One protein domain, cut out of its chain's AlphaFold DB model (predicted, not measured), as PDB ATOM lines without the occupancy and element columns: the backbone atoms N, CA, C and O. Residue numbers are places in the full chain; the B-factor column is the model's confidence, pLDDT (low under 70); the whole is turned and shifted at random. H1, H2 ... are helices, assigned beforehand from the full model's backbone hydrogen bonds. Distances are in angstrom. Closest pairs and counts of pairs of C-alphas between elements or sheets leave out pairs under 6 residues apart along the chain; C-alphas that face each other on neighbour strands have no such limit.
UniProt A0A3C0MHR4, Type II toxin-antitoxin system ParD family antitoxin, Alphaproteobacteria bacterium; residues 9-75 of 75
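Overview. This is residues 9 to 75 of the 75 residues of the protein "Type II toxin-antitoxin system ParD family antitoxin" of Alphaproteobacteria bacterium (UniProt A0A3C0MHR4). One long helix, H2, makes the base of a wide, open U, with the shorter helix H1 turned across its first end and the helix H3 set beyond its last end on a stretched link. The space between H1 and H3 is empty, and residues 33 to 75 stand free. The printed part has 67 residues with three named helices, in the order H1, H2, H3, and no named strand; the class is all helix. The whole is extended, with a radius of gyration of the C-alphas of 21.7 A, and only just flat, spanning 55 by 30 by 16 A.

Arrangement. H1, residues 9 to 19, touches H2, residues 26 to 50, which meets it with residues 26 to 29 alone. Their closest C-alphas, those of Met 14 and Glu 26, are 6.7 A apart. Their lines are about perpendicular, at 85 degrees. H3, residues 58 to 71, touches no helix; it is apart from both H1 and H2. Every O i to N i+4 pair is within hydrogen-bond range in H1 and H3, and 20 of 21 are in H2.

Along the chain. H1 begins at C-alpha 9, (-21.943, 18.623, -47.847), and is 15.2 A long from first to last C-alpha. H2 runs 35.9 A, from C-alpha 26 at (-29.278, 6.948, -44.516) to C-alpha 50 at (-61.317, 22.178, -39.112). H3 measures 20.2 A and ends at C-alpha 71, (-58.133, 49.419, -44.450).

Size, cuts and confidence. The C-alphas farthest apart, those of Ala 24 and Asp 74, are 57.2 A apart. The printed part has no cut and ends at the chain's last residue, Gly 75. Both links are short, with 6 residues between H1 and H2 and 7 between H2 and H3. The mean pLDDT of the printed part is 93.2; residues 74 to 75 are under 70.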
ATOM      1  N   GLU A   9     -21.388  17.967 -49.036       96.12
ATOM      2  CA  GLU A   9     -21.943  18.623 -47.847       96.12
ATOM      3  C   GLU A   9     -23.209  17.916 -47.341       96.12
ATOM      4  O   GLU A   9     -23.358  17.674 -46.144       96.12
ATOM      5  N   GLN A  10     -24.112  17.528 -48.247       93.50
ATOM      6  CA  GLN A  10     -25.323  16.785 -47.887       93.50
ATOM      7  C   GLN A  10     -24.983  15.411 -47.309       93.50
ATOM      8  O   GLN A  10     -25.620  14.971 -46.351       93.50
ATOM      9  N   GLU A  11     -23.970  14.737 -47.852       93.19
ATOM     10  CA  GLU A  11     -23.514  13.467 -47.297       93.19
ATOM     11  C   GLU A  11     -22.894  13.624 -45.906       93.19
ATOM     12  O   GLU A  11     -23.154  12.811 -45.022       93.19
ATOM     13  N   GLU A  12     -22.078  14.658 -45.692       94.62
ATOM     14  CA  GLU A  12     -21.491  14.946 -44.382       94.62
ATOM     15  C   GLU A  12     -22.571  15.248 -43.344       94.62
ATOM     16  O   GLU A  12     -22.550  14.689 -42.244       94.62
ATOM     17  N   TRP A  13     -23.575  16.034 -43.729       93.12
ATOM     18  CA  TRP A  13     -24.734  16.297 -42.891       93.12
ATOM     19  C   TRP A  13     -25.483  15.013 -42.513       93.12
ATOM     20  O   TRP A  13     -25.788  14.804 -41.339       93.12
ATOM     21  N   MET A  14     -25.757  14.123 -43.476       92.81
ATOM     22  CA  MET A  14     -26.412  12.840 -43.182       92.81
ATOM     23  C   MET A  14     -25.565  11.960 -42.261       92.81
ATOM     24  O   MET A  14     -26.096  11.391 -41.310       92.81
ATOM     25  N   ARG A  15     -24.248  11.885 -42.488       93.12
ATOM     26  CA  ARG A  15     -23.339  11.114 -41.627       93.12
ATOM     27  C   ARG A  15     -23.351  11.619 -40.187       93.12
ATOM     28  O   ARG A  15     -23.380  10.800 -39.277       93.12
ATOM     29  N   ALA A  16     -23.388  12.935 -39.969       94.31
ATOM     30  CA  ALA A  16     -23.488  13.506 -38.626       94.31
ATOM     31  C   ALA A  16     -24.788  13.095 -37.912       94.31
ATOM     32  O   ALA A  16     -24.766  12.792 -36.722       94.31
ATOM     33  N   ARG A  17     -25.904  13.025 -38.652       94.38
ATOM     34  CA  ARG A  17     -27.200  12.560 -38.132       94.38
ATOM     35  C   ARG A  17     -27.230  11.073 -37.807       94.38
ATOM     36  O   ARG A  17     -27.933  10.671 -36.897       94.38
ATOM     37  N   ILE A  18     -26.497  10.246 -38.543       94.88
ATOM     38  CA  ILE A  18     -26.394   8.813 -38.234       94.88
ATOM     39  C   ILE A  18     -25.456   8.606 -37.039       94.88
ATOM     40  O   ILE A  18     -25.743   7.822 -36.138       94.88
ATOM     41  N   ALA A  19     -24.349   9.353 -36.989       94.69
ATOM     42  CA  ALA A  19     -23.347   9.249 -35.933       94.69
ATOM     43  C   ALA A  19     -23.871   9.637 -34.540       94.69
ATOM     44  O   ALA A  19     -23.329   9.168 -33.541       94.69
ATOM     45  N   ASP A  20     -24.918  10.464 -34.458       92.75
ATOM     46  CA  ASP A  20     -25.563  10.816 -33.188       92.75
ATOM     47  C   ASP A  20     -26.410   9.670 -32.586       92.75
ATOM     48  O   ASP A  20     -26.820   9.749 -31.426       92.75
ATOM     49  N   GLY A  21     -26.624   8.582 -33.339       91.50
ATOM     50  CA  GLY A  21     -27.363   7.392 -32.912       91.50
ATOM     51  C   GLY A  21     -28.885   7.503 -33.031       91.50
ATOM     52  O   GLY A  21     -29.587   6.570 -32.644       91.50
ATOM     53  N   THR A  22     -29.412   8.609 -33.565       91.12
ATOM     54  CA  THR A  22     -30.856   8.813 -33.775       91.12
ATOM     55  C   THR A  22     -31.390   7.981 -34.938       91.12
ATOM     56  O   THR A  22     -32.555   7.587 -34.914       91.12
ATOM     57  N   PHE A  23     -30.556   7.708 -35.945       95.69
ATOM     58  CA  PHE A  23     -30.928   6.965 -37.149       95.69
ATOM     59  C   PHE A  23     -29.982   5.790 -37.370       95.69
ATOM     60  O   PHE A  23     -28.777   5.911 -37.152       95.69
ATOM     61  N   ALA A  24     -30.525   4.658 -37.820       92.81
ATOM     62  CA  ALA A  24     -29.729   3.453 -38.057       92.81
ATOM     63  C   ALA A  24     -28.880   3.535 -39.340       92.81
ATOM     64  O   ALA A  24     -27.780   2.983 -39.385       92.81
ATOM     65  N   ASP A  25     -29.393   4.209 -40.373       92.56
ATOM     66  CA  ASP A  25     -28.747   4.389 -41.675       92.56
ATOM     67  C   ASP A  25     -29.322   5.604 -42.440       92.56
ATOM     68  O   ASP A  25     -30.205   6.324 -41.959       92.56
ATOM     69  N   GLU A  26     -28.818   5.854 -43.655       90.81
ATOM     70  CA  GLU A  26     -29.278   6.948 -44.516       90.81
ATOM     71  C   GLU A  26     -30.742   6.793 -44.952       90.81
ATOM     72  O   GLU A  26     -31.430   7.793 -45.172       90.81
ATOM     73  N   SER A  27     -31.229   5.556 -45.097       91.19
ATOM     74  CA  SER A  27     -32.602   5.282 -45.535       91.19
ATOM     75  C   SER A  27     -33.606   5.613 -44.436       91.19
ATOM     76  O   SER A  27     -34.666   6.170 -44.726       91.19
ATOM     77  N   ASP A  28     -33.259   5.315 -43.187       94.00
ATOM     78  CA  ASP A  28     -34.034   5.669 -42.004       94.00
ATOM     79  C   ASP A  28     -34.145   7.194 -41.859       94.00
ATOM     80  O   ASP A  28     -35.250   7.745 -41.799       94.00
ATOM     81  N   TYR A  29     -33.013   7.904 -41.953       94.44
ATOM     82  CA  TYR A  29     -33.003   9.369 -41.920       94.44
ATOM     83  C   TYR A  29     -33.829   9.989 -43.058       94.44
ATOM     84  O   TYR A  29     -34.648  10.884 -42.826       94.44
ATOM     85  N   LEU A  30     -33.673   9.502 -44.292       92.75
ATOM     86  CA  LEU A  30     -34.442   9.998 -45.435       92.75
ATOM     87  C   LEU A  30     -35.944   9.714 -45.285       92.75
ATOM     88  O   LEU A  30     -36.775  10.570 -45.599       92.75
ATOM     89  N   GLY A  31     -36.303   8.528 -44.791       93.62
ATOM     90  CA  GLY A  31     -37.688   8.167 -44.505       93.62
ATOM     91  C   GLY A  31     -38.318   9.100 -43.472       93.62
ATOM     92  O   GLY A  31     -39.472   9.509 -43.625       93.62
ATOM     93  N   ASP A  32     -37.553   9.492 -42.455       95.00
ATOM     94  CA  ASP A  32     -37.990  10.472 -41.471       95.00
ATOM     95  C   ASP A  32     -38.150  11.883 -42.048       95.00
ATOM     96  O   ASP A  32     -39.175  12.526 -41.807       95.00
ATOM     97  N   LEU A  33     -37.221  12.343 -42.890       93.44
ATOM     98  CA  LEU A  33     -37.367  13.620 -43.596       93.44
ATOM     99  C   LEU A  33     -38.655  13.672 -44.429       93.44
ATOM    100  O   LEU A  33     -39.413  14.636 -44.326       93.44
ATOM    101  N   ILE A  34     -38.949  12.614 -45.189       93.69
ATOM    102  CA  ILE A  34     -40.183  12.517 -45.984       93.69
ATOM    103  C   ILE A  34     -41.421  12.536 -45.079       93.69
ATOM    104  O   ILE A  34     -42.438  13.145 -45.419       93.69
ATOM    105  N   ARG A  35     -41.366  11.879 -43.915       94.69
ATOM    106  CA  ARG A  35     -42.475  11.887 -42.953       94.69
ATOM    107  C   ARG A  35     -42.733  13.289 -42.405       94.69
ATOM    108  O   ARG A  35     -43.893  13.689 -42.337       94.69
ATOM    109  N   ARG A  36     -41.684  14.038 -42.047       93.62
ATOM    110  CA  ARG A  36     -41.794  15.426 -41.556       93.62
ATOM    111  C   ARG A  36     -42.324  16.374 -42.630       93.62
ATOM    112  O   ARG A  36     -43.187  17.203 -42.341       93.62
ATOM    113  N   ASP A  37     -41.854  16.212 -43.863       92.38
ATOM    114  CA  ASP A  37     -42.338  16.977 -45.015       92.38
ATOM    115  C   ASP A  37     -43.848  16.761 -45.218       92.38
ATOM    116  O   ASP A  37     -44.644  17.704 -45.207       92.38
ATOM    117  N   ARG A  38     -44.282  15.494 -45.234       92.94
ATOM    118  CA  ARG A  38     -45.707  15.140 -45.321       92.94
ATOM    119  C   ARG A  38     -46.524  15.644 -44.137       92.94
ATOM    120  O   ARG A  38     -47.648  16.098 -44.336       92.94
ATOM    121  N   ALA A  39     -45.992  15.565 -42.920       94.81
ATOM    122  CA  ALA A  39     -46.695  16.011 -41.719       94.81
ATOM    123  C   ALA A  39     -47.055  17.503 -41.784       94.81
ATOM    124  O   ALA A  39     -48.131  17.885 -41.329       94.81
ATOM    125  N   THR A  40     -46.209  18.328 -42.408       91.50
ATOM    126  CA  THR A  40     -46.478  19.762 -42.599       91.50
ATOM    127  C   THR A  40     -47.688  19.984 -43.508       91.50
ATOM    128  O   THR A  40     -48.600  20.728 -43.154       91.50
ATOM    129  N   LEU A  41     -47.755  19.281 -44.643       93.19
ATOM    130  CA  LEU A  41     -48.905  19.356 -45.550       93.19
ATOM    131  C   LEU A  41     -50.190  18.837 -44.895       93.19
ATOM    132  O   LEU A  41     -51.243  19.457 -45.020       93.19
ATOM    133  N   LEU A  42     -50.102  17.722 -44.166       94.75
ATOM    134  CA  LEU A  42     -51.242  17.156 -43.445       94.75
ATOM    135  C   LEU A  42     -51.759  18.103 -42.356       94.75
ATOM    136  O   LEU A  42     -52.967  18.190 -42.150       94.75
ATOM    137  N   ALA A  43     -50.871  18.840 -41.686       95.31
ATOM    138  CA  ALA A  43     -51.265  19.837 -40.700       95.31
ATOM    139  C   ALA A  43     -52.053  20.994 -41.334       95.31
ATOM    140  O   ALA A  43     -53.080  21.396 -40.789       95.31
ATOM    141  N   GLU A  44     -51.625  21.508 -42.491       95.00
ATOM    142  CA  GLU A  44     -52.358  22.567 -43.204       95.00
ATOM    143  C   GLU A  44     -53.694  22.072 -43.777       95.00
ATOM    144  O   GLU A  44     -54.695  22.784 -43.701       95.00
ATOM    145  N   LEU A  45     -53.748  20.831 -44.276       95.00
ATOM    146  CA  LEU A  45     -55.005  20.202 -44.690       95.00
ATOM    147  C   LEU A  45     -55.986  20.109 -43.522       95.00
ATOM    148  O   LEU A  45     -57.124  20.556 -43.645       95.00
ATOM    149  N   LYS A  46     -55.520  19.622 -42.368       96.44
ATOM    150  CA  LYS A  46     -56.341  19.532 -41.162       96.44
ATOM    151  C   LYS A  46     -56.847  20.901 -40.703       96.44
ATOM    152  O   LYS A  46     -58.017  21.023 -40.354       96.44
ATOM    153  N   LYS A  47     -56.013  21.948 -40.743       96.44
ATOM    154  CA  LYS A  47     -56.463  23.325 -40.457       96.44
ATOM    155  C   LYS A  47     -57.587  23.759 -41.401       96.44
ATOM    156  O   LYS A  47     -58.534  24.399 -40.954       96.44
ATOM    157  N   GLY A  48     -57.488  23.410 -42.685       95.50
ATOM    158  CA  GLY A  48     -58.537  23.660 -43.674       95.50
ATOM    159  C   GLY A  48     -59.835  22.915 -43.356       95.50
ATOM    160  O   GLY A  48     -60.897  23.533 -43.321       95.50
ATOM    161  N   GLU A  49     -59.754  21.616 -43.066       95.88
ATOM    162  CA  GLU A  49     -60.904  20.787 -42.671       95.88
ATOM    163  C   GLU A  49     -61.598  21.335 -41.419       95.88
ATOM    164  O   GLU A  49     -62.814  21.535 -41.417       95.88
ATOM    165  N   ASP A  50     -60.818  21.652 -40.384       97.31
ATOM    166  CA  ASP A  50     -61.317  22.178 -39.112       97.31
ATOM    167  C   ASP A  50     -61.909  23.599 -39.266       97.31
ATOM    168  O   ASP A  50     -62.717  24.025 -38.439       97.31
ATOM    169  N   SER A  51     -61.553  24.337 -40.330       95.25
ATOM    170  CA  SER A  51     -62.108  25.669 -40.633       95.25
ATOM    171  C   SER A  51     -63.512  25.642 -41.249       95.25
ATOM    172  O   SER A  51     -64.179  26.678 -41.316       95.25
ATOM    173  N   GLY A  52     -63.985  24.461 -41.659       95.50
ATOM    174  CA  GLY A  52     -65.297  24.277 -42.267       95.50
ATOM    175  C   GLY A  52     -65.372  24.697 -43.740       95.50
ATOM    176  O   GLY A  52     -64.410  25.156 -44.355       95.50
ATOM    177  N   VAL A  53     -66.551  24.513 -44.341       95.56
ATOM    178  CA  VAL A  53     -66.773  24.797 -45.767       95.56
ATOM    179  C   VAL A  53     -67.046  26.285 -45.979       95.56
ATOM    180  O   VAL A  53     -68.012  26.837 -45.453       95.56
ATOM    181  N   SER A  54     -66.227  26.930 -46.810       94.56
ATOM    182  CA  SER A  54     -66.509  28.282 -47.292       94.56
ATOM    183  C   SER A  54     -67.502  28.241 -48.450       94.56
ATOM    184  O   SER A  54     -67.272  27.575 -49.457       94.56
ATOM    185  N   PHE A  55     -68.571  29.025 -48.338       96.25
ATOM    186  CA  PHE A  55     -69.533  29.250 -49.421       96.25
ATOM    187  C   PHE A  55     -69.261  30.547 -50.200       96.25
ATOM    188  O   PHE A  55     -70.072  30.950 -51.034       96.25
ATOM    189  N   LYS A  56     -68.140  31.232 -49.929       95.81
ATOM    190  CA  LYS A  56     -67.765  32.462 -50.641       95.81
ATOM    191  C   LYS A  56     -67.407  32.141 -52.087       95.81
ATOM    192  O   LYS A  56     -66.622  31.231 -52.351       95.81
ATOM    193  N   SER A  57     -67.913  32.940 -53.021       97.25
ATOM    194  CA  SER A  57     -67.423  32.886 -54.393       97.25
ATOM    195  C   SER A  57     -66.018  33.485 -54.486       97.25
ATOM    196  O   SER A  57     -65.592  34.282 -53.644       97.25
ATOM    197  N   VAL A  58     -65.306  33.176 -55.572       95.50
ATOM    198  CA  VAL A  58     -64.014  33.807 -55.883       95.50
ATOM    199  C   VAL A  58     -64.133  35.339 -55.893       95.50
ATOM    200  O   VAL A  58     -63.257  36.033 -55.382       95.50
ATOM    201  N   LYS A  59     -65.249  35.881 -56.401       97.69
ATOM    202  CA  LYS A  59     -65.506  37.329 -56.429       97.69
ATOM    203  C   LYS A  59     -65.624  37.920 -55.021       97.69
ATOM    204  O   LYS A  59     -65.080  38.997 -54.778       97.69
ATOM    205  N   ASP A  60     -66.289  37.218 -54.104       97.62
ATOM    206  CA  ASP A  60     -66.439  37.658 -52.712       97.62
ATOM    207  C   ASP A  60     -65.086  37.689 -51.998       97.62
ATOM    208  O   ASP A  60     -64.780  38.662 -51.306       97.62
ATOM    209  N   ILE A  61     -64.249  36.673 -52.242       96.56
ATOM    210  CA  ILE A  61     -62.884  36.596 -51.709       96.56
ATOM    211  C   ILE A  61     -62.058  37.798 -52.187       96.56
ATOM    212  O   ILE A  61     -61.486  38.510 -51.364       96.56
ATOM    213  N   PHE A  62     -62.034  38.091 -53.492       97.06
ATOM    214  CA  PHE A  62     -61.288  39.246 -54.013       97.06
ATOM    215  C   PHE A  62     -61.788  40.582 -53.457       97.06
ATOM    216  O   PHE A  62     -60.984  41.458 -53.129       97.06
ATOM    217  N   ALA A  63     -63.108  40.749 -53.336       96.94
ATOM    218  CA  ALA A  63     -63.688  41.959 -52.769       96.94
ATOM    219  C   ALA A  63     -63.269  42.149 -51.301       96.94
ATOM    220  O   ALA A  63     -62.938  43.262 -50.896       96.94
ATOM    221  N   GLU A  64     -63.247  41.072 -50.515       95.94
ATOM    222  CA  GLU A  64     -62.799  41.087 -49.121       95.94
ATOM    223  C   GLU A  64     -61.311  41.397 -48.983       95.94
ATOM    224  O   GLU A  64     -60.945  42.284 -48.213       95.94
ATOM    225  N   VAL A  65     -60.459  40.741 -49.776       96.56
ATOM    226  CA  VAL A  65     -59.013  41.003 -49.790       96.56
ATOM    227  C   VAL A  65     -58.732  42.472 -50.105       96.56
ATOM    228  O   VAL A  65     -57.956  43.111 -49.396       96.56
ATOM    229  N   LYS A  66     -59.404  43.040 -51.118       96.06
ATOM    230  CA  LYS A  66     -59.247  44.456 -51.480       96.06
ATOM    231  C   LYS A  66     -59.658  45.390 -50.339       96.06
ATOM    232  O   LYS A  66     -58.933  46.340 -50.059       96.06
ATOM    233  N   ARG A  67     -60.787  45.122 -49.670       96.50
ATOM    234  CA  ARG A  67     -61.229  45.916 -48.508       96.50
ATOM    235  C   ARG A  67     -60.203  45.871 -47.375       96.50
ATOM    236  O   ARG A  67     -59.826  46.920 -46.869       96.50
ATOM    237  N   ASN A  68     -59.719  44.678 -47.026       95.44
ATOM    238  CA  ASN A  68     -58.739  44.492 -45.952       95.44
ATOM    239  C   ASN A  68     -57.395  45.161 -46.267       95.44
ATOM    240  O   ASN A  68     -56.734  45.662 -45.364       95.44
ATOM    241  N   PHE A  69     -56.982  45.161 -47.536       95.06
ATOM    242  CA  PHE A  69     -55.765  45.843 -47.971       95.06
ATOM    243  C   PHE A  69     -55.878  47.363 -47.817       95.06
ATOM    244  O   PHE A  69     -54.995  47.966 -47.218       95.06
ATOM    245  N   LEU A  70     -56.973  47.967 -48.296       94.75
ATOM    246  CA  LEU A  70     -57.200  49.414 -48.185       94.75
ATOM    247  C   LEU A  70     -57.285  49.863 -46.719       94.75
ATOM    248  O   LEU A  70     -56.605  50.802 -46.327       94.75
ATOM    249  N   ALA A  71     -58.005  49.114 -45.877       91.19
ATOM    250  CA  ALA A  71     -58.133  49.419 -44.450       91.19
ATOM    251  C   ALA A  71     -56.799  49.396 -43.674       91.19
ATOM    252  O   ALA A  71     -56.701  50.007 -42.618       91.19
ATOM    253  N   ARG A  72     -55.777  48.687 -44.178       91.50
ATOM    254  CA  ARG A  72     -54.423  48.660 -43.596       91.50
ATOM    255  C   ARG A  72     -53.521  49.792 -44.088       91.50
ATOM    256  O   ARG A  72     -52.438  49.947 -43.544       91.50
ATOM    257  N   GLN A  73     -53.907  50.508 -45.143       75.31
ATOM    258  CA  GLN A  73     -53.162  51.672 -45.635       75.31
ATOM    259  C   GLN A  73     -53.635  52.983 -44.999       75.31
ATOM    260  O   GLN A  73     -52.874  53.945 -44.973       75.31
ATOM    261  N   ASP A  74     -54.861  53.001 -44.475       66.06
ATOM    262  CA  ASP A  74     -55.491  54.184 -43.884       66.06
ATOM    263  C   ASP A  74     -55.283  54.303 -42.353       66.06
ATOM    264  O   ASP A  74     -55.838  55.215 -41.737       66.06
ATOM    265  N   GLY A  75     -54.516  53.399 -41.725       53.19
ATOM    266  CA  GLY A  75     -54.226  53.380 -40.279       53.19
ATOM    267  C   GLY A  75     -52.754  53.157 -39.980       53.19
ATOM    268  O   GLY A  75     -52.279  53.743 -38.984       53.19
TER     269      GLY A  75